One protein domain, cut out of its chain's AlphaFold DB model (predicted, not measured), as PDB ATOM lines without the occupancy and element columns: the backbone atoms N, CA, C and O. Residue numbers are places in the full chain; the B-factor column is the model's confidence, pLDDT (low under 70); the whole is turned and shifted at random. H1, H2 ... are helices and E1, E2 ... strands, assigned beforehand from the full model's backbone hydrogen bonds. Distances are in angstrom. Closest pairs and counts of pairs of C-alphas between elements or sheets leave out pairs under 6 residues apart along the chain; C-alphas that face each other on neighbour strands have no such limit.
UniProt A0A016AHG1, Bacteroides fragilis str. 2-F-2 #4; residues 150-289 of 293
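AT A GLANCE: This is residues 150 to 289 of the 293 residues of a protein of Bacteroides fragilis str. 2-F-2 #4 (UniProt A0A016AHG1). Two sheets lie partly face to face as a sandwich, a twisted six-stranded one and a smaller four-stranded one, their strands crossed at 37 degrees. The short helix H1 sits over E9 of the larger sheet and beside the smaller sheet's strands, H2 lies beyond it, and the loop of residues 175 to 191 reaches out at one end of the long axis. The printed part has 140 residues, with two named helices and ten named strands that follow each other along the chain as E1 E2 E3 E4 E5 E6 E7 H1 H2 E8 E9 E10, and its class is mostly strand. The larger sheet, E4 E5 E1 E8 E9 E10, is mixed; the smaller, E3 E2 E6 E7, is antiparallel. The whole is compact, with a radius of gyration of the C-alphas of 15.5 A, and spans 52 by 30 by 23 A.

IN THESE COORDINATES: E1, residues 150 to 156, begins at C-alpha 150 (31.190, -45.595, -37.022) and is 19.6 A long. E2 is residues 170 to 174, E3 192 to 194, E4 198 to 202, and E5 205 to 212, 22.4 A. E6 is residues 222 to 226, E7 233 to 238, H1 239 to 244 and H2 252 to 257. E8, residues 260 to 270, is the longest strand, 31.4 A. E9, residues 273 to 280, measures 23.2 A. E10, residues 283 to 288, ends at C-alpha 288 (44.636, -42.915, -17.166).

HOW THE PARTS SIT: In the larger sheet E1 and E8 are parallel, with N 154 and O 263 at 2.8 A. E5 is antiparallel to E1, with N 153 and O 208 at 2.8 A, and forms a hairpin with edge strand E4, N 200 to O 207 at 2.8 A. E8, E9 and E10 form a meander, each strand the antiparallel neighbour of the one before; N 266 and O 277 are 2.9 A apart, N 278 and O 286 2.9 A. In the smaller sheet E2 pairs with E3, N 194 to O 172 at 2.8 A, and with E6, N 173 to O 222 at 2.9 A; E6 and E7 form a hairpin, N 225 to O 235 at 2.8 A. The parts of the sheets that face each other are 10.5 A centre to centre. H1 is on the larger sheet, at a height of 8.7 A. H1 and H2 are close but not clearly touching, the closest C-alphas, Ile 243 and Ile 255, 7.9 A apart. In both helices every O i to N i+4 pair is within hydrogen-bond range.

THE WHOLE: The C-alphas farthest apart, Ser 181 and Asp 271, are 53.5 A apart. The printed part has no cut. The links E1 to E2 and E2 to E3 are long. The model's pLDDT is under 70 at residues 163 to 165 and 288 to 289.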
ATOM      1  N   ASN A 150      31.893 -46.565 -37.855       98.31
ATOM      2  CA  ASN A 150      31.190 -45.595 -37.022       98.31
ATOM      3  C   ASN A 150      31.839 -45.545 -35.636       98.31
ATOM      4  O   ASN A 150      32.001 -46.572 -34.979       98.31
ATOM      5  N   ILE A 151      32.192 -44.349 -35.181       98.56
ATOM      6  CA  ILE A 151      32.791 -44.131 -33.865       98.56
ATOM      7  C   ILE A 151      31.847 -43.243 -33.069       98.56
ATOM      8  O   ILE A 151      31.633 -42.075 -33.404       98.56
ATOM      9  N   LYS A 152      31.271 -43.821 -32.019       98.56
ATOM     10  CA  LYS A 152      30.421 -43.123 -31.058       98.56
ATOM     11  C   LYS A 152      31.254 -42.822 -29.832       98.56
ATOM     12  O   LYS A 152      31.905 -43.713 -29.298       98.56
ATOM     13  N   ILE A 153      31.250 -41.574 -29.403       98.44
ATOM     14  CA  ILE A 153      32.080 -41.091 -28.309       98.44
ATOM     15  C   ILE A 153      31.153 -40.477 -27.276       98.44
ATOM     16  O   ILE A 153      30.439 -39.515 -27.563       98.44
ATOM     17  N   LYS A 154      31.167 -41.039 -26.075       97.56
ATOM     18  CA  LYS A 154      30.421 -40.548 -24.926       97.56
ATOM     19  C   LYS A 154      31.414 -40.070 -23.885       97.56
ATOM     20  O   LYS A 154      32.183 -40.865 -23.360       97.56
ATOM     21  N   ILE A 155      31.399 -38.778 -23.598       95.56
ATOM     22  CA  ILE A 155      32.275 -38.162 -22.605       95.56
ATOM     23  C   ILE A 155      31.411 -37.750 -21.423       95.56
ATOM     24  O   ILE A 155      30.513 -36.934 -21.611       95.56
ATOM     25  N   SER A 156      31.674 -38.278 -20.232       94.44
ATOM     26  CA  SER A 156      30.948 -37.949 -18.997       94.44
ATOM     27  C   SER A 156      31.876 -37.312 -17.958       94.44
ATOM     28  O   SER A 156      33.092 -37.479 -18.033       94.44
ATOM     29  N   GLY A 157      31.315 -36.582 -16.990       92.06
ATOM     30  CA  GLY A 157      32.093 -35.985 -15.898       92.06
ATOM     31  C   GLY A 157      32.774 -34.659 -16.258       92.06
ATOM     32  O   GLY A 157      33.821 -34.320 -15.716       92.06
ATOM     33  N   LEU A 158      32.211 -33.881 -17.183       89.12
ATOM     34  CA  LEU A 158      32.727 -32.561 -17.578       89.12
ATOM     35  C   LEU A 158      32.852 -31.586 -16.397       89.12
ATOM     36  O   LEU A 158      33.774 -30.771 -16.371       89.12
ATOM     37  N   ASN A 159      31.988 -31.698 -15.388       87.69
ATOM     38  CA  ASN A 159      32.058 -30.926 -14.147       87.69
ATOM     39  C   ASN A 159      33.352 -31.196 -13.355       87.69
ATOM     40  O   ASN A 159      33.780 -30.344 -12.575       87.69
ATOM     41  N   SER A 160      34.001 -32.348 -13.571       85.44
ATOM     42  CA  SER A 160      35.325 -32.672 -13.018       85.44
ATOM     43  C   SER A 160      36.453 -31.862 -13.675       85.44
ATOM     44  O   SER A 160      37.524 -31.693 -13.080       85.44
ATOM     45  N   LEU A 161      36.231 -31.339 -14.889       80.81
ATOM     46  CA  LEU A 161      37.203 -30.531 -15.632       80.81
ATOM     47  C   LEU A 161      37.171 -29.064 -15.198       80.81
ATOM     48  O   LEU A 161      38.212 -28.449 -14.979       80.81
ATOM     49  N   THR A 162      35.976 -28.484 -15.097       72.62
ATOM     50  CA  THR A 162      35.786 -27.069 -14.761       72.62
ATOM     51  C   THR A 162      34.374 -26.811 -14.236       72.62
ATOM     52  O   THR A 162      33.425 -27.510 -14.578       72.62
ATOM     53  N   ARG A 163      34.221 -25.765 -13.413       66.06
ATOM     54  CA  ARG A 163      32.917 -25.300 -12.905       66.06
ATOM     55  C   ARG A 163      32.090 -24.542 -13.953       66.06
ATOM     56  O   ARG A 163      30.931 -24.233 -13.698       66.06
ATOM     57  N   SER A 164      32.681 -24.197 -15.098       63.50
ATOM     58  CA  SER A 164      31.993 -23.549 -16.219       63.50
ATOM     59  C   SER A 164      31.674 -24.567 -17.307       63.50
ATOM     60  O   SER A 164      32.471 -25.459 -17.568       63.50
ATOM     61  N   THR A 165      30.540 -24.417 -17.989       64.56
ATOM     62  CA  THR A 165      30.171 -25.280 -19.118       64.56
ATOM     63  C   THR A 165      31.132 -25.054 -20.286       64.56
ATOM     64  O   THR A 165      30.951 -24.115 -21.060       64.56
ATOM     65  N   ILE A 166      32.160 -25.896 -20.416       71.31
ATOM     66  CA  ILE A 166      33.038 -25.906 -21.588       71.31
ATOM     67  C   ILE A 166      33.012 -27.293 -22.219       71.31
ATOM     68  O   ILE A 166      33.162 -28.308 -21.543       71.31
ATOM     69  N   ILE A 167      32.799 -27.317 -23.531       81.06
ATOM     70  CA  ILE A 167      32.726 -28.530 -24.340       81.06
ATOM     71  C   ILE A 167      34.126 -28.758 -24.931       81.06
ATOM     72  O   ILE A 167      34.567 -27.919 -25.719       81.06
ATOM     73  N   PRO A 168      34.853 -29.827 -24.556       88.69
ATOM     74  CA  PRO A 168      36.142 -30.134 -25.164       88.69
ATOM     75  C   PRO A 168      36.008 -30.437 -26.664       88.69
ATOM     76  O   PRO A 168      35.027 -31.030 -27.115       88.69
ATOM     77  N   GLU A 169      37.026 -30.060 -27.442       92.31
ATOM     78  CA  GLU A 169      37.137 -30.466 -28.847       92.31
ATOM     79  C   GLU A 169      37.472 -31.961 -28.912       92.31
ATOM     80  O   GLU A 169      38.443 -32.401 -28.293       92.31
ATOM     81  N   VAL A 170      36.701 -32.725 -29.693       95.81
ATOM     82  CA  VAL A 170      36.903 -34.164 -29.902       95.81
ATOM     83  C   VAL A 170      37.022 -34.496 -31.389       95.81
ATOM     84  O   VAL A 170      36.263 -33.980 -32.211       95.81
ATOM     85  N   TYR A 171      37.988 -35.341 -31.745       97.62
ATOM     86  CA  TYR A 171      38.204 -35.812 -33.116       97.62
ATOM     87  C   TYR A 171      39.043 -37.093 -33.141       97.62
ATOM     88  O   TYR A 171      39.695 -37.443 -32.159       97.62
ATOM     89  N   VAL A 172      39.061 -37.774 -34.289       98.62
ATOM     90  CA  VAL A 172      40.000 -38.872 -34.565       98.62
ATOM     91  C   VAL A 172      40.989 -38.442 -35.641       98.62
ATOM     92  O   VAL A 172      40.589 -37.832 -36.631       98.62
ATOM     93  N   THR A 173      42.271 -38.768 -35.483       98.44
ATOM     94  CA  THR A 173      43.263 -38.634 -36.563       98.44
ATOM     95  C   THR A 173      43.722 -39.999 -37.044       98.44
ATOM     96  O   THR A 173      43.928 -40.885 -36.224       98.44
ATOM     97  N   ALA A 174      43.872 -40.201 -38.353       98.25
ATOM     98  CA  ALA A 174      44.369 -41.470 -38.887       98.25
ATOM     99  C   ALA A 174      44.951 -41.333 -40.302       98.25
ATOM    100  O   ALA A 174      44.467 -40.550 -41.119       98.25
ATOM    101  N   LYS A 175      45.980 -42.127 -40.621       97.94
ATOM    102  CA  LYS A 175      46.503 -42.286 -41.991       97.94
ATOM    103  C   LYS A 175      45.804 -43.447 -42.691       97.94
ATOM    104  O   LYS A 175      46.369 -44.524 -42.807       97.94
ATOM    105  N   ASN A 176      44.564 -43.241 -43.118       98.25
ATOM    106  CA  ASN A 176      43.715 -44.287 -43.705       98.25
ATOM    107  C   ASN A 176      42.788 -43.747 -44.813       98.25
ATOM    108  O   ASN A 176      41.733 -44.312 -45.089       98.25
ATOM    109  N   GLY A 177      43.171 -42.632 -45.443       97.81
ATOM    110  CA  GLY A 177      42.368 -41.950 -46.464       97.81
ATOM    111  C   GLY A 177      42.550 -42.443 -47.898       97.81
ATOM    112  O   GLY A 177      41.821 -41.986 -48.776       97.81
ATOM    113  N   ARG A 178      43.522 -43.328 -48.154       98.19
ATOM    114  CA  ARG A 178      43.865 -43.828 -49.491       98.19
ATOM    115  C   ARG A 178      44.236 -45.309 -49.423       98.19
ATOM    116  O   ARG A 178      44.966 -45.705 -48.518       98.19
ATOM    117  N   TYR A 179      43.746 -46.095 -50.374       98.38
ATOM    118  CA  TYR A 179      43.852 -47.556 -50.415       98.38
ATOM    119  C   TYR A 179      44.474 -48.011 -51.727       98.38
ATOM    120  O   TYR A 179      44.229 -47.405 -52.774       98.38
ATOM    121  N   LYS A 180      45.281 -49.071 -51.663       98.31
ATOM    122  CA  LYS A 180      45.858 -49.754 -52.826       98.31
ATOM    123  C   LYS A 180      44.868 -50.757 -53.423       98.31
ATOM    124  O   LYS A 180      43.773 -50.963 -52.905       98.31
ATOM    125  N   SER A 181      45.270 -51.393 -54.519       97.75
ATOM    126  CA  SER A 181      44.468 -52.386 -55.239       97.75
ATOM    127  C   SER A 181      44.095 -53.629 -54.426       97.75
ATOM    128  O   SER A 181      43.108 -54.284 -54.737       97.75
ATOM    129  N   ASP A 182      44.872 -53.954 -53.397       97.50
ATOM    130  CA  ASP A 182      44.665 -55.081 -52.480       97.50
ATOM    131  C   ASP A 182      43.927 -54.676 -51.190       97.50
ATOM    132  O   ASP A 182      43.941 -55.396 -50.191       97.50
ATOM    133  N   ASN A 183      43.318 -53.488 -51.194       97.75
ATOM    134  CA  ASN A 183      42.681 -52.859 -50.044       97.75
ATOM    135  C   ASN A 183      43.605 -52.604 -48.831       97.75
ATOM    136  O   ASN A 183      43.140 -52.375 -47.711       97.75
ATOM    137  N   SER A 184      44.929 -52.623 -49.021       97.50
ATOM    138  CA  SER A 184      45.860 -52.147 -47.997       97.50
ATOM    139  C   SER A 184      45.879 -50.619 -47.941       97.50
ATOM    140  O   SER A 184      45.736 -49.929 -48.955       97.50
ATOM    141  N   ILE A 185      46.080 -50.077 -46.740       97.94
ATOM    142  CA  ILE A 185      46.238 -48.636 -46.536       97.94
ATOM    143  C   ILE A 185      47.513 -48.151 -47.239       97.94
ATOM    144  O   ILE A 185      48.612 -48.671 -47.034       97.94
ATOM    145  N   ASP A 186      47.382 -47.087 -48.026       97.50
ATOM    146  CA  ASP A 186      48.511 -46.364 -48.593       97.50
ATOM    147  C   ASP A 186      49.037 -45.311 -47.606       97.50
ATOM    148  O   ASP A 186      48.538 -44.188 -47.513       97.50
ATOM    149  N   THR A 187      50.087 -45.680 -46.871       94.56
ATOM    150  CA  THR A 187      50.698 -44.861 -45.812       94.56
ATOM    151  C   THR A 187      51.452 -43.628 -46.319       94.56
ATOM    152  O   THR A 187      51.895 -42.819 -45.498       94.56
ATOM    153  N   LEU A 188      51.613 -43.474 -47.640       95.94
ATOM    154  CA  LEU A 188      52.142 -42.246 -48.244       95.94
ATOM    155  C   LEU A 188      51.089 -41.131 -48.307       95.94
ATOM    156  O   LEU A 188      51.442 -39.974 -48.536       95.94
ATOM    157  N   HIS A 189      49.806 -41.449 -48.107       96.69
ATOM    158  CA  HIS A 189      48.767 -40.433 -47.973       96.69
ATOM    159  C   HIS A 189      48.826 -39.764 -46.598       96.69
ATOM    160  O   HIS A 189      49.128 -40.395 -45.578       96.69
ATOM    161  N   ARG A 190      48.531 -38.463 -46.557       96.62
ATOM    162  CA  ARG A 190      48.538 -37.686 -45.309       96.62
ATOM    163  C   ARG A 190      47.419 -38.132 -44.366       96.62
ATOM    164  O   ARG A 190      46.396 -38.672 -44.784       96.62
ATOM    165  N   ALA A 191      47.632 -37.886 -43.076       97.81
ATOM    166  CA  ALA A 191      46.646 -38.182 -42.048       97.81
ATOM    167  C   ALA A 191      45.402 -37.300 -42.214       97.81
ATOM    168  O   ALA A 191      45.507 -36.101 -42.486       97.81
ATOM    169  N   LEU A 192      44.237 -37.902 -42.005       98.62
ATOM    170  CA  LEU A 192      42.950 -37.231 -41.934       98.62
ATOM    171  C   LEU A 192      42.608 -36.899 -40.485       98.62
ATOM    172  O   LEU A 192      42.881 -37.700 -39.594       98.62
ATOM    173  N   LYS A 193      41.961 -35.752 -40.271       98.50
ATOM    174  CA  LYS A 193      41.262 -35.377 -39.041       98.50
ATOM    175  C   LYS A 193      39.757 -35.542 -39.264       98.50
ATOM    176  O   LYS A 193      39.140 -34.787 -40.013       98.50
ATOM    177  N   TYR A 194      39.171 -36.538 -38.612       98.56
ATOM    178  CA  TYR A 194      37.741 -36.831 -38.607       98.56
ATOM    179  C   TYR A 194      37.068 -36.101 -37.449       98.56
ATOM    180  O   TYR A 194      37.362 -36.367 -36.285       98.56
ATOM    181  N   ILE A 195      36.162 -35.184 -37.773       97.25
ATOM    182  CA  ILE A 195      35.415 -34.374 -36.805       97.25
ATOM    183  C   ILE A 195      33.988 -34.940 -36.690       97.25
ATOM    184  O   ILE A 195      33.455 -35.421 -37.697       97.25
ATOM    185  N   PRO A 196      33.356 -34.908 -35.500       97.69
ATOM    186  CA  PRO A 196      31.967 -35.314 -35.340       97.69
ATOM    187  C   PRO A 196      31.007 -34.602 -36.291       97.69
ATOM    188  O   PRO A 196      31.060 -33.386 -36.456       97.69
ATOM    189  N   HIS A 197      30.099 -35.373 -36.883       97.12
ATOM    190  CA  HIS A 197      28.986 -34.856 -37.687       97.12
ATOM    191  C   HIS A 197      27.686 -34.759 -36.884       97.12
ATOM    192  O   HIS A 197      26.741 -34.102 -37.311       97.12
ATOM    193  N   SER A 198      27.651 -35.387 -35.710       96.69
ATOM    194  CA  SER A 198      26.597 -35.247 -34.714       96.69
ATOM    195  C   SER A 198      27.243 -35.015 -33.354       96.69
ATOM    196  O   SER A 198      28.231 -35.664 -33.012       96.69
ATOM    197  N   THR A 199      26.737 -34.054 -32.585       96.19
ATOM    198  CA  THR A 199      27.138 -33.823 -31.193       96.19
ATOM    199  C   THR A 199      25.949 -33.290 -30.410       96.19
ATOM    200  O   THR A 199      25.277 -32.357 -30.842       96.19
ATOM    201  N   SER A 200      25.697 -33.884 -29.249       95.25
ATOM    202  CA  SER A 200      24.683 -33.443 -28.295       95.25
ATOM    203  C   SER A 200      25.283 -33.368 -26.900       95.25
ATOM    204  O   SER A 200      26.168 -34.151 -26.554       95.25
ATOM    205  N   VAL A 201      24.801 -32.418 -26.104       91.88
ATOM    206  CA  VAL A 201      25.243 -32.220 -24.724       91.88
ATOM    207  C   VAL A 201      24.025 -32.263 -23.823       91.88
ATOM    208  O   VAL A 201      23.089 -31.485 -24.008       91.88
ATOM    209  N   THR A 202      24.048 -33.167 -22.851       90.94
ATOM    210  CA  THR A 202      22.976 -33.333 -21.873       90.94
ATOM    211  C   THR A 202      23.597 -33.407 -20.493       90.94
ATOM    212  O   THR A 202      24.332 -34.346 -20.190       90.94
ATOM    213  N   ASN A 203      23.272 -32.432 -19.644       87.94
ATOM    214  CA  ASN A 203      23.853 -32.281 -18.312       87.94
ATOM    215  C   ASN A 203      25.389 -32.289 -18.377       87.94
ATOM    216  O   ASN A 203      25.996 -31.398 -18.961       87.94
ATOM    217  N   ASP A 204      25.990 -33.321 -17.795       90.56
ATOM    218  CA  ASP A 204      27.423 -33.501 -17.632       90.56
ATOM    219  C   ASP A 204      28.000 -34.515 -18.633       90.56
ATOM    220  O   ASP A 204      28.902 -35.293 -18.321       90.56
ATOM    221  N   THR A 205      27.377 -34.635 -19.808       93.31
ATOM    222  CA  THR A 205      27.745 -35.640 -20.808       93.31
ATOM    223  C   THR A 205      27.620 -35.111 -22.229       93.31
ATOM    224  O   THR A 205      26.604 -34.523 -22.601       93.31
ATOM    225  N   ILE A 206      28.646 -35.373 -23.036       94.56
ATOM    226  CA  ILE A 206      28.667 -35.167 -24.486       94.56
ATOM    227  C   ILE A 206      28.500 -36.518 -25.167       94.56
ATOM    228  O   ILE A 206      29.173 -37.479 -24.809       94.56
ATOM    229  N   ASN A 207      27.643 -36.572 -26.181       97.25
ATOM    230  CA  ASN A 207      27.576 -37.684 -27.120       97.25
ATOM    231  C   ASN A 207      27.909 -37.149 -28.507       97.25
ATOM    232  O   ASN A 207      27.187 -36.293 -29.023       97.25
ATOM    233  N   SER A 208      28.982 -37.658 -29.099       97.75
ATOM    234  CA  SER A 208      29.467 -37.289 -30.423       97.75
ATOM    235  C   SER A 208      29.547 -38.519 -31.316       97.75
ATOM    236  O   SER A 208      29.927 -39.598 -30.869       97.75
ATOM    237  N   GLU A 209      29.231 -38.355 -32.595       98.31
ATOM    238  CA  GLU A 209      29.379 -39.410 -33.597       98.31
ATOM    239  C   GLU A 209      30.226 -38.898 -34.759       98.31
ATOM    240  O   GLU A 209      29.986 -37.819 -35.312       98.31
ATOM    241  N   LEU A 210      31.234 -39.686 -35.126       98.06
ATOM    242  CA  LEU A 210      32.062 -39.479 -36.307       98.06
ATOM    243  C   LEU A 210      32.162 -40.782 -37.100       98.06
ATOM    244  O   LEU A 210      31.900 -41.867 -36.583       98.06
ATOM    245  N   LYS A 211      32.554 -40.674 -38.367       98.38
ATOM    246  CA  LYS A 211      32.822 -41.837 -39.213       98.38
ATOM    247  C   LYS A 211      34.247 -41.771 -39.724       98.38
ATOM    248  O   LYS A 211      34.686 -40.718 -40.186       98.38
ATOM    249  N   THR A 212      34.954 -42.887 -39.622       98.50
ATOM    250  CA  THR A 212      36.339 -43.042 -40.077       98.50
ATOM    251  C   THR A 212      36.414 -44.052 -41.214       98.50
ATOM    252  O   THR A 212      35.445 -44.759 -41.495       98.50
ATOM    253  N   MET A 213      37.565 -44.100 -41.879       98.44
ATOM    254  CA  MET A 213      37.922 -45.208 -42.764       98.44
ATOM    255  C   MET A 213      38.468 -46.395 -41.942       98.44
ATOM    256  O   MET A 213      38.327 -46.412 -40.719       98.44
ATOM    257  N   ARG A 214      39.106 -47.382 -42.585       97.94
ATOM    258  CA  ARG A 214      39.475 -48.651 -41.948       97.94
ATOM    259  C   ARG A 214      40.416 -48.418 -40.773       97.94
ATOM    260  O   ARG A 214      41.348 -47.611 -40.857       97.94
ATOM    261  N   LEU A 215      40.158 -49.118 -39.672       98.12
ATOM    262  CA  LEU A 215      41.001 -49.106 -38.482       98.12
ATOM    263  C   LEU A 215      41.920 -50.320 -38.525       98.12
ATOM    264  O   LEU A 215      41.442 -51.450 -38.538       98.12
ATOM    265  N   MET A 216      43.230 -50.083 -38.560       96.12
ATOM    266  CA  MET A 216      44.234 -51.145 -38.602       96.12
ATOM    267  C   MET A 216      45.179 -51.055 -37.409       96.12
ATOM    268  O   MET A 216      45.751 -49.993 -37.149       96.12
ATOM    269  N   ALA A 217      45.366 -52.176 -36.715       95.00
ATOM    270  CA  ALA A 217      46.320 -52.276 -35.620       95.00
ATOM    271  C   ALA A 217      47.732 -51.883 -36.096       95.00
ATOM    272  O   ALA A 217      48.169 -52.265 -37.183       95.00
ATOM    273  N   GLY A 218      48.437 -51.078 -35.299       93.06
ATOM    274  CA  GLY A 218      49.772 -50.567 -35.631       93.06
ATOM    275  C   GLY A 218      49.797 -49.341 -36.558       93.06
ATOM    276  O   GLY A 218      50.861 -48.749 -36.736       93.06
ATOM    277  N   HIS A 219      48.651 -48.904 -37.103       94.94
ATOM    278  CA  HIS A 219      48.552 -47.673 -37.907       94.94
ATOM    279  C   HIS A 219      48.268 -46.410 -37.075       94.94
ATOM    280  O   HIS A 219      48.198 -45.314 -37.637       94.94
ATOM    281  N   LYS A 220      48.131 -46.554 -35.751       96.00
ATOM    282  CA  LYS A 220      47.974 -45.467 -34.776       96.00
ATOM    283  C   LYS A 220      46.877 -44.445 -35.095       96.00
ATOM    284  O   LYS A 220      47.159 -43.244 -35.129       96.00
ATOM    285  N   PRO A 221      45.627 -44.870 -35.364       97.88
ATOM    286  CA  PRO A 221      44.508 -43.942 -35.340       97.88
ATOM    287  C   PRO A 221      44.317 -43.410 -33.910       97.88
ATOM    288  O   PRO A 221      44.152 -44.186 -32.976       97.88
ATOM    289  N   MET A 222      44.325 -42.093 -33.726       98.06
ATOM    290  CA  MET A 222      44.295 -41.470 -32.399       98.06
ATOM    291  C   MET A 222      42.931 -40.849 -32.118       98.06
ATOM    292  O   MET A 222      42.501 -39.994 -32.894       98.06
ATOM    293  N   LEU A 223      42.281 -41.212 -31.008       97.94
ATOM    294  CA  LEU A 223      41.163 -40.440 -30.453       97.94
ATOM    295  C   LEU A 223      41.738 -39.326 -29.595       97.94
ATOM    296  O   LEU A 223      42.491 -39.579 -28.654       97.94
ATOM    297  N   VAL A 224      41.353 -38.099 -29.924       96.69
ATOM    298  CA  VAL A 224      41.857 -36.895 -29.282       96.69
ATOM    299  C   VAL A 224      40.710 -36.127 -28.644       96.69
ATOM    300  O   VAL A 224      39.730 -35.799 -29.311       96.69
ATOM    301  N   ILE A 225      40.869 -35.804 -27.364       94.94
ATOM    302  CA  ILE A 225      40.034 -34.880 -26.598       94.94
ATOM    303  C   ILE A 225      40.960 -33.777 -26.090       94.94
ATOM    304  O   ILE A 225      41.839 -34.027 -25.260       94.94
ATOM    305  N   LYS A 226      40.803 -32.557 -26.602       91.25
ATOM    306  CA  LYS A 226      41.619 -31.418 -26.158       91.25
ATOM    307  C   LYS A 226      41.149 -30.887 -24.815       91.25
ATOM    308  O   LYS A 226      39.957 -30.923 -24.503       91.25
ATOM    309  N   HIS A 227      42.083 -30.322 -24.056       86.31
ATOM    310  CA  HIS A 227      41.715 -29.544 -22.890       86.31
ATOM    311  C   HIS A 227      40.943 -28.289 -23.336       86.31
ATOM    312  O   HIS A 227      41.387 -27.580 -24.237       86.31
ATOM    313  N   PRO A 228      39.785 -27.985 -22.728       82.44
ATOM    314  CA  PRO A 228      38.953 -26.857 -23.147       82.44
ATOM    315  C   PRO A 228      39.590 -25.476 -22.904       82.44
ATOM    316  O   PRO A 228      39.179 -24.492 -23.510       82.44
ATOM    317  N   VAL A 229      40.555 -25.398 -21.980       79.75
ATOM    318  CA  VAL A 229      41.168 -24.135 -21.513       79.75
ATOM    319  C   VAL A 229      42.667 -24.028 -21.814       79.75
ATOM    320  O   VAL A 229      43.173 -22.926 -21.999       79.75
ATOM    321  N   THR A 230      43.393 -25.146 -21.847       80.12
ATOM    322  CA  THR A 230      44.857 -25.163 -21.992       80.12
ATOM    323  C   THR A 230      45.197 -25.756 -23.351       80.12
ATOM    324  O   THR A 230      44.368 -26.411 -23.976       80.12
ATOM    325  N   SER A 231      46.417 -25.536 -23.834       77.25
ATOM    326  CA  SER A 231      46.861 -26.032 -25.143       77.25
ATOM    327  C   SER A 231      47.104 -27.551 -25.198       77.25
ATOM    328  O   SER A 231      47.531 -28.047 -26.238       77.25
ATOM    329  N   GLY A 232      46.866 -28.276 -24.099       85.56
ATOM    330  CA  GLY A 232      47.127 -29.709 -23.965       85.56
ATOM    331  C   GLY A 232      45.948 -30.615 -24.334       85.56
ATOM    332  O   GLY A 232      44.890 -30.177 -24.800       85.56
ATOM    333  N   TYR A 233      46.134 -31.911 -24.091       89.25
ATOM    334  CA  TYR A 233      45.135 -32.950 -24.327       89.25
ATOM    335  C   TYR A 233      44.639 -33.520 -23.000       89.25
ATOM    336  O   TYR A 233      45.435 -33.807 -22.117       89.25
ATOM    337  N   LEU A 234      43.327 -33.725 -22.887       89.38
ATOM    338  CA  LEU A 234      42.758 -34.582 -21.844       89.38
ATOM    339  C   LEU A 234      42.952 -36.049 -22.215       89.38
ATOM    340  O   LEU A 234      43.224 -36.885 -21.367       89.38
ATOM    341  N   PHE A 235      42.816 -36.359 -23.503       91.50
ATOM    342  CA  PHE A 235      42.936 -37.711 -24.020       91.50
ATOM    343  C   PHE A 235      43.582 -37.680 -25.399       91.50
ATOM    344  O   PHE A 235      43.199 -36.874 -26.246       91.50
ATOM    345  N   ASN A 236      44.566 -38.540 -25.628       94.38
ATOM    346  CA  ASN A 236      45.217 -38.717 -26.924       94.38
ATOM    347  C   ASN A 236      45.801 -40.133 -26.968       94.38
ATOM    348  O   ASN A 236      46.915 -40.354 -26.494       94.38
ATOM    349  N   GLN A 237      45.011 -41.103 -27.423       95.19
ATOM    350  CA  GLN A 237      45.350 -42.531 -27.351       95.19
ATOM    351  C   GLN A 237      45.028 -43.247 -28.663       95.19
ATOM    352  O   GLN A 237      44.100 -42.853 -29.375       95.19
ATOM    353  N   ASP A 238      45.788 -44.304 -28.959       96.69
ATOM    354  CA  ASP A 238      45.554 -45.174 -30.111       96.69
ATOM    355  C   ASP A 238      44.268 -45.979 -29.897       96.69
ATOM    356  O   ASP A 238      44.176 -46.821 -29.001       96.69
ATOM    357  N   ILE A 239      43.255 -45.732 -30.727       97.00
ATOM    358  CA  ILE A 239      41.965 -46.406 -30.577       97.00
ATOM    359  C   ILE A 239      42.024 -47.889 -30.915       97.00
ATOM    360  O   ILE A 239      41.223 -48.647 -30.377       97.00
ATOM    361  N   THR A 240      42.947 -48.327 -31.773       97.38
ATOM    362  CA  THR A 240      43.071 -49.754 -32.099       97.38
ATOM    363  C   THR A 240      43.676 -50.540 -30.946       97.38
ATOM    364  O   THR A 240      43.198 -51.633 -30.655       97.38
ATOM    365  N   GLU A 241      44.640 -49.969 -30.221       95.88
ATOM    366  CA  GLU A 241      45.180 -50.579 -28.996       95.88
ATOM    367  C   GLU A 241      44.109 -50.669 -27.894       95.88
ATOM    368  O   GLU A 241      43.968 -51.708 -27.243       95.88
ATOM    369  N   LEU A 242      43.284 -49.625 -27.734       95.81
ATOM    370  CA  LEU A 242      42.153 -49.647 -26.795       95.81
ATOM    371  C   LEU A 242      41.099 -50.691 -27.180       95.81
ATOM    372  O   LEU A 242      40.612 -51.412 -26.313       95.81
ATOM    373  N   ILE A 243      40.758 -50.806 -28.468       97.19
ATOM    374  CA  ILE A 243      39.824 -51.829 -28.966       97.19
ATOM    375  C   ILE A 243      40.359 -53.236 -28.672       97.19
ATOM    376  O   ILE A 243      39.614 -54.060 -28.151       97.19
ATOM    377  N   LEU A 244      41.641 -53.499 -28.944       96.12
ATOM    378  CA  LEU A 244      42.275 -54.806 -28.710       96.12
ATOM    379  C   LEU A 244      42.456 -55.147 -27.222       96.12
ATOM    380  O   LEU A 244      42.696 -56.301 -26.877       96.12
ATOM    381  N   SER A 245      42.326 -54.163 -26.332       95.06
ATOM    382  CA  SER A 245      42.309 -54.393 -24.884       95.06
ATOM    383  C   SER A 245      40.961 -54.939 -24.394       95.06
ATOM    384  O   SER A 245      40.874 -55.486 -23.294       95.06
ATOM    385  N   ASN A 246      39.901 -54.826 -25.202       96.50
ATOM    386  CA  ASN A 246      38.640 -55.508 -24.942       96.50
ATOM    387  C   ASN A 246      38.750 -56.969 -25.434       96.50
ATOM    388  O   ASN A 246      38.951 -57.192 -26.628       96.50
ATOM    389  N   PRO A 247      38.547 -57.976 -24.558       95.00
ATOM    390  CA  PRO A 247      38.758 -59.391 -24.877       95.00
ATOM    391  C   PRO A 247      37.833 -59.940 -25.975       95.00
ATOM    392  O   PRO A 247      38.060 -61.046 -26.461       95.00
ATOM    393  N   LYS A 248      36.795 -59.191 -26.375       95.06
ATOM    394  CA  LYS A 248      35.974 -59.500 -27.554       95.06
ATOM    395  C   LYS A 248      36.782 -59.435 -28.859       95.06
ATOM    396  O   LYS A 248      36.437 -60.146 -29.797       95.06
ATOM    397  N   TYR A 249      37.808 -58.586 -28.932       96.06
ATOM    398  CA  TYR A 249      38.588 -58.333 -30.142       96.06
ATOM    399  C   TYR A 249      40.007 -58.870 -29.962       96.06
ATOM    400  O   TYR A 249      40.828 -58.263 -29.280       96.06
ATOM    401  N   ALA A 250      40.306 -60.014 -30.576       93.94
ATOM    402  CA  ALA A 250      41.609 -60.667 -30.466       93.94
ATOM    403  C   ALA A 250      42.498 -60.432 -31.698       93.94
ATOM    404  O   ALA A 250      43.695 -60.726 -31.674       93.94
ATOM    405  N   SER A 251      41.921 -59.938 -32.795       96.62
ATOM    406  CA  SER A 251      42.586 -59.854 -34.092       96.62
ATOM    407  C   SER A 251      42.131 -58.653 -34.923       96.62
ATOM    408  O   SER A 251      41.101 -58.034 -34.661       96.62
ATOM    409  N   GLN A 252      42.882 -58.360 -35.990       97.12
ATOM    410  CA  GLN A 252      42.461 -57.400 -37.015       97.12
ATOM    411  C   GLN A 252      41.125 -57.800 -37.662       97.12
ATOM    412  O   GLN A 252      40.327 -56.927 -37.985       97.12
ATOM    413  N   GLU A 253      40.861 -59.102 -37.816       96.81
ATOM    414  CA  GLU A 253      39.604 -59.593 -38.387       96.81
ATOM    415  C   GLU A 253      38.403 -59.185 -37.523       96.81
ATOM    416  O   GLU A 253      37.377 -58.768 -38.056       96.81
ATOM    417  N   ASP A 254      38.543 -59.224 -36.195       97.12
ATOM    418  CA  ASP A 254      37.470 -58.819 -35.282       97.12
ATOM    419  C   ASP A 254      37.160 -57.318 -35.404       97.12
ATOM    420  O   ASP A 254      35.996 -56.917 -35.340       97.12
ATOM    421  N   ILE A 255      38.187 -56.488 -35.631       97.62
ATOM    422  CA  ILE A 255      38.017 -55.051 -35.899       97.62
ATOM    423  C   ILE A 255      37.353 -54.836 -37.266       97.62
ATOM    424  O   ILE A 255      36.453 -54.004 -37.402       97.62
ATOM    425  N   ASP A 256      37.772 -55.593 -38.281       97.81
ATOM    426  CA  ASP A 256      37.221 -55.499 -39.634       97.81
ATOM    427  C   ASP A 256      35.743 -55.931 -39.679       97.81
ATOM    428  O   ASP A 256      34.976 -55.331 -40.432       97.81
ATOM    429  N   ARG A 257      35.317 -56.886 -38.837       97.44
ATOM    430  CA  ARG A 257      33.920 -57.353 -38.717       97.44
ATOM    431  C   ARG A 257      32.982 -56.388 -37.994       97.44
ATOM    432  O   ARG A 257      31.768 -56.479 -38.177       97.44
ATOM    433  N   GLU A 258      33.507 -55.537 -37.117       97.25
ATOM    434  CA  GLU A 258      32.693 -54.622 -36.320       97.25
ATOM    435  C   GLU A 258      32.470 -53.302 -37.062       97.25
ATOM    436  O   GLU A 258      33.417 -52.631 -37.469       97.25
ATOM    437  N   ASP A 259      31.214 -52.898 -37.212       94.62
ATOM    438  CA  ASP A 259      30.841 -51.681 -37.946       94.62
ATOM    439  C   ASP A 259      30.857 -50.427 -37.068       94.62
ATOM    440  O   ASP A 259      30.938 -49.298 -37.567       94.62
ATOM    441  N   SER A 260      30.733 -50.616 -35.752       97.19
ATOM    442  CA  SER A 260      30.574 -49.533 -34.793       97.19
ATOM    443  C   SER A 260      31.318 -49.805 -33.491       97.19
ATOM    444  O   SER A 260      31.157 -50.850 -32.866       97.19
ATOM    445  N   PHE A 261      32.032 -48.789 -33.019       98.38
ATOM    446  CA  PHE A 261      32.667 -48.786 -31.705       98.38
ATOM    447  C   PHE A 261      32.123 -47.638 -30.860       98.38
ATOM    448  O   PHE A 261      32.034 -46.500 -31.323       98.38
ATOM    449  N   VAL A 262      31.753 -47.947 -29.622       98.50
ATOM    450  CA  VAL A 262      31.335 -46.982 -28.606       98.50
ATOM    451  C   VAL A 262      32.482 -46.801 -27.624       98.50
ATOM    452  O   VAL A 262      32.816 -47.731 -26.897       98.50
ATOM    453  N   PHE A 263      33.066 -45.609 -27.613       98.12
ATOM    454  CA  PHE A 263      34.073 -45.168 -26.659       98.12
ATOM    455  C   PHE A 263      33.369 -44.374 -25.562       98.12
ATOM    456  O   PHE A 263      32.851 -43.287 -25.829       98.12
ATOM    457  N   GLU A 264      33.346 -44.890 -24.338       97.81
ATOM    458  CA  GLU A 264      32.912 -44.128 -23.168       97.81
ATOM    459  C   GLU A 264      34.147 -43.647 -22.409       97.81
ATOM    460  O   GLU A 264      34.943 -44.458 -21.948       97.81
ATOM    461  N   VAL A 265      34.316 -42.331 -22.299       95.88
ATOM    462  CA  VAL A 265      35.412 -41.677 -21.581       95.88
ATOM    463  C   VAL A 265      34.814 -40.937 -20.391       95.88
ATOM    464  O   VAL A 265      33.979 -40.050 -20.562       95.88
ATOM    465  N   ASN A 266      35.214 -41.301 -19.180       94.69
ATOM    466  CA  ASN A 266      34.685 -40.714 -17.955       94.69
ATOM    467  C   ASN A 266      35.773 -39.940 -17.213       94.69
ATOM    468  O   ASN A 266      36.831 -40.490 -16.919       94.69
ATOM    469  N   PHE A 267      35.489 -38.679 -16.902       91.94
ATOM    470  CA  PHE A 267      36.339 -37.803 -16.109       91.94
ATOM    471  C   PHE A 267      35.884 -37.770 -14.647       91.94
ATOM    472  O   PHE A 267      34.810 -37.262 -14.320       91.94
ATOM    473  N   ASN A 268      36.742 -38.234 -13.746       90.19
ATOM    474  CA  ASN A 268      36.516 -38.197 -12.305       90.19
ATOM    475  C   ASN A 268      37.637 -37.433 -11.581       90.19
ATOM    476  O   ASN A 268      38.698 -37.195 -12.151       90.19
ATOM    477  N   ARG A 269      37.411 -37.040 -10.324       86.69
ATOM    478  CA  ARG A 269      38.453 -36.506  -9.437       86.69
ATOM    479  C   ARG A 269      38.687 -37.470  -8.280       86.69
ATOM    480  O   ARG A 269      37.753 -37.747  -7.529       86.69
ATOM    481  N   GLU A 270      39.924 -37.913  -8.105       85.12
ATOM    482  CA  GLU A 270      40.371 -38.694  -6.944       85.12
ATOM    483  C   GLU A 270      41.463 -37.899  -6.229       85.12
ATOM    484  O   GLU A 270      42.434 -37.499  -6.853       85.12
ATOM    485  N   ASP A 271      41.265 -37.560  -4.951       82.56
ATOM    486  CA  ASP A 271      42.203 -36.745  -4.153       82.56
ATOM    487  C   ASP A 271      42.662 -35.414  -4.803       82.56
ATOM    488  O   ASP A 271      43.695 -34.849  -4.452       82.56
ATOM    489  N   ASN A 272      41.797 -34.841  -5.656       80.25
ATOM    490  CA  ASN A 272      41.980 -33.663  -6.528       80.25
ATOM    491  C   ASN A 272      42.666 -33.919  -7.875       80.25
ATOM    492  O   ASN A 272      42.622 -33.023  -8.722       80.25
ATOM    493  N   ASP A 273      43.173 -35.114  -8.136       83.81
ATOM    494  CA  ASP A 273      43.755 -35.475  -9.426       83.81
ATOM    495  C   ASP A 273      42.660 -35.888 -10.408       83.81
ATOM    496  O   ASP A 273      41.658 -36.507 -10.039       83.81
ATOM    497  N   LEU A 274      42.806 -35.489 -11.672       85.31
ATOM    498  CA  LEU A 274      41.891 -35.920 -12.726       85.31
ATOM    499  C   LEU A 274      42.183 -37.391 -13.045       85.31
ATOM    500  O   LEU A 274      43.319 -37.751 -13.321       85.31
ATOM    501  N   VAL A 275      41.160 -38.235 -13.048       89.25
ATOM    502  CA  VAL A 275      41.254 -39.643 -13.444       89.25
ATOM    503  C   VAL A 275      40.322 -39.870 -14.622       89.25
ATOM    504  O   VAL A 275      39.176 -39.418 -14.619       89.25
ATOM    505  N   ILE A 276      40.820 -40.557 -15.644       91.31
ATOM    506  CA  ILE A 276      40.104 -40.834 -16.884       91.31
ATOM    507  C   ILE A 276      39.919 -42.339 -17.009       91.31
ATOM    508  O   ILE A 276      40.896 -43.052 -17.219       91.31
ATOM    509  N   SER A 277      38.689 -42.836 -16.933       93.44
ATOM    510  CA  SER A 277      38.400 -44.234 -17.270       93.44
ATOM    511  C   SER A 277      37.815 -44.351 -18.672       93.44
ATOM    512  O   SER A 277      37.104 -43.460 -19.146       93.44
ATOM    513  N   VAL A 278      38.153 -45.443 -19.357       95.38
ATOM    514  CA  VAL A 278      37.727 -45.706 -20.734       95.38
ATOM    515  C   VAL A 278      37.088 -47.080 -20.835       95.38
ATOM    516  O   VAL A 278      37.696 -48.084 -20.457       95.38
ATOM    517  N   SER A 279      35.892 -47.126 -21.418       96.88
ATOM    518  CA  SER A 279      35.227 -48.360 -21.830       96.88
ATOM    519  C   SER A 279      35.030 -48.396 -23.347       96.88
ATOM    520  O   SER A 279      34.742 -47.371 -23.972       96.88
ATOM    521  N   ILE A 280      35.184 -49.578 -23.946       97.06
ATOM    522  CA  ILE A 280      34.915 -49.835 -25.365       97.06
ATOM    523  C   ILE A 280      33.798 -50.857 -25.468       97.06
ATOM    524  O   ILE A 280      33.947 -51.986 -24.996       97.06
ATOM    525  N   ASN A 281      32.685 -50.482 -26.099       96.25
ATOM    526  CA  ASN A 281      31.496 -51.329 -26.228       96.25
ATOM    527  C   ASN A 281      31.049 -51.929 -24.876       96.25
ATOM    528  O   ASN A 281      30.651 -53.089 -24.797       96.25
ATOM    529  N   GLY A 282      31.131 -51.118 -23.812       95.00
ATOM    530  CA  GLY A 282      30.712 -51.466 -22.451       95.00
ATOM    531  C   GLY A 282      31.735 -52.247 -21.621       95.00
ATOM    532  O   GLY A 282      31.431 -52.596 -20.484       95.00
ATOM    533  N   TRP A 283      32.929 -52.525 -22.152       95.12
ATOM    534  CA  TRP A 283      34.014 -53.178 -21.413       95.12
ATOM    535  C   TRP A 283      35.086 -52.164 -21.019       95.12
ATOM    536  O   TRP A 283      35.606 -51.469 -21.888       95.12
ATOM    537  N   GLU A 284      35.436 -52.082 -19.737       94.38
ATOM    538  CA  GLU A 284      36.511 -51.211 -19.252       94.38
ATOM    539  C   GLU A 284      37.880 -51.707 -19.735       94.38
ATOM    540  O   GLU A 284      38.236 -52.869 -19.544       94.38
ATOM    541  N   VAL A 285      38.640 -50.830 -20.393       90.31
ATOM    542  CA  VAL A 285      39.926 -51.179 -21.020       90.31
ATOM    543  C   VAL A 285      41.109 -50.424 -20.436       90.31
ATOM    544  O   VAL A 285      42.238 -50.891 -20.560       90.31
ATOM    545  N   ASN A 286      40.888 -49.244 -19.852       78.12
ATOM    546  CA  ASN A 286      41.983 -48.395 -19.398       78.12
ATOM    547  C   ASN A 286      41.537 -47.406 -18.310       78.12
ATOM    548  O   ASN A 286      40.404 -46.918 -18.328       78.12
ATOM    549  N   THR A 287      42.476 -47.051 -17.436       72.44
ATOM    550  CA  THR A 287      42.379 -45.947 -16.480       72.44
ATOM    551  C   THR A 287      43.658 -45.119 -16.592       72.44
ATOM    552  O   THR A 287      44.755 -45.626 -16.374       72.44
ATOM    553  N   VAL A 288      43.526 -43.846 -16.951       69.56
ATOM    554  CA  VAL A 288      44.636 -42.915 -17.166       69.56
ATOM    555  C   VAL A 288      44.549 -41.799 -16.134       69.56
ATOM    556  O   VAL A 288      43.524 -41.129 -16.030       69.56
ATOM    557  N   VAL A 289      45.635 -41.560 -15.405       62.06
ATOM    558  CA  VAL A 289      45.846 -40.298 -14.685       62.06
ATOM    559  C   VAL A 289      46.652 -39.403 -15.632       62.06
ATOM    560  O   VAL A 289      47.741 -39.820 -16.037       62.06
TER     561      VAL A 289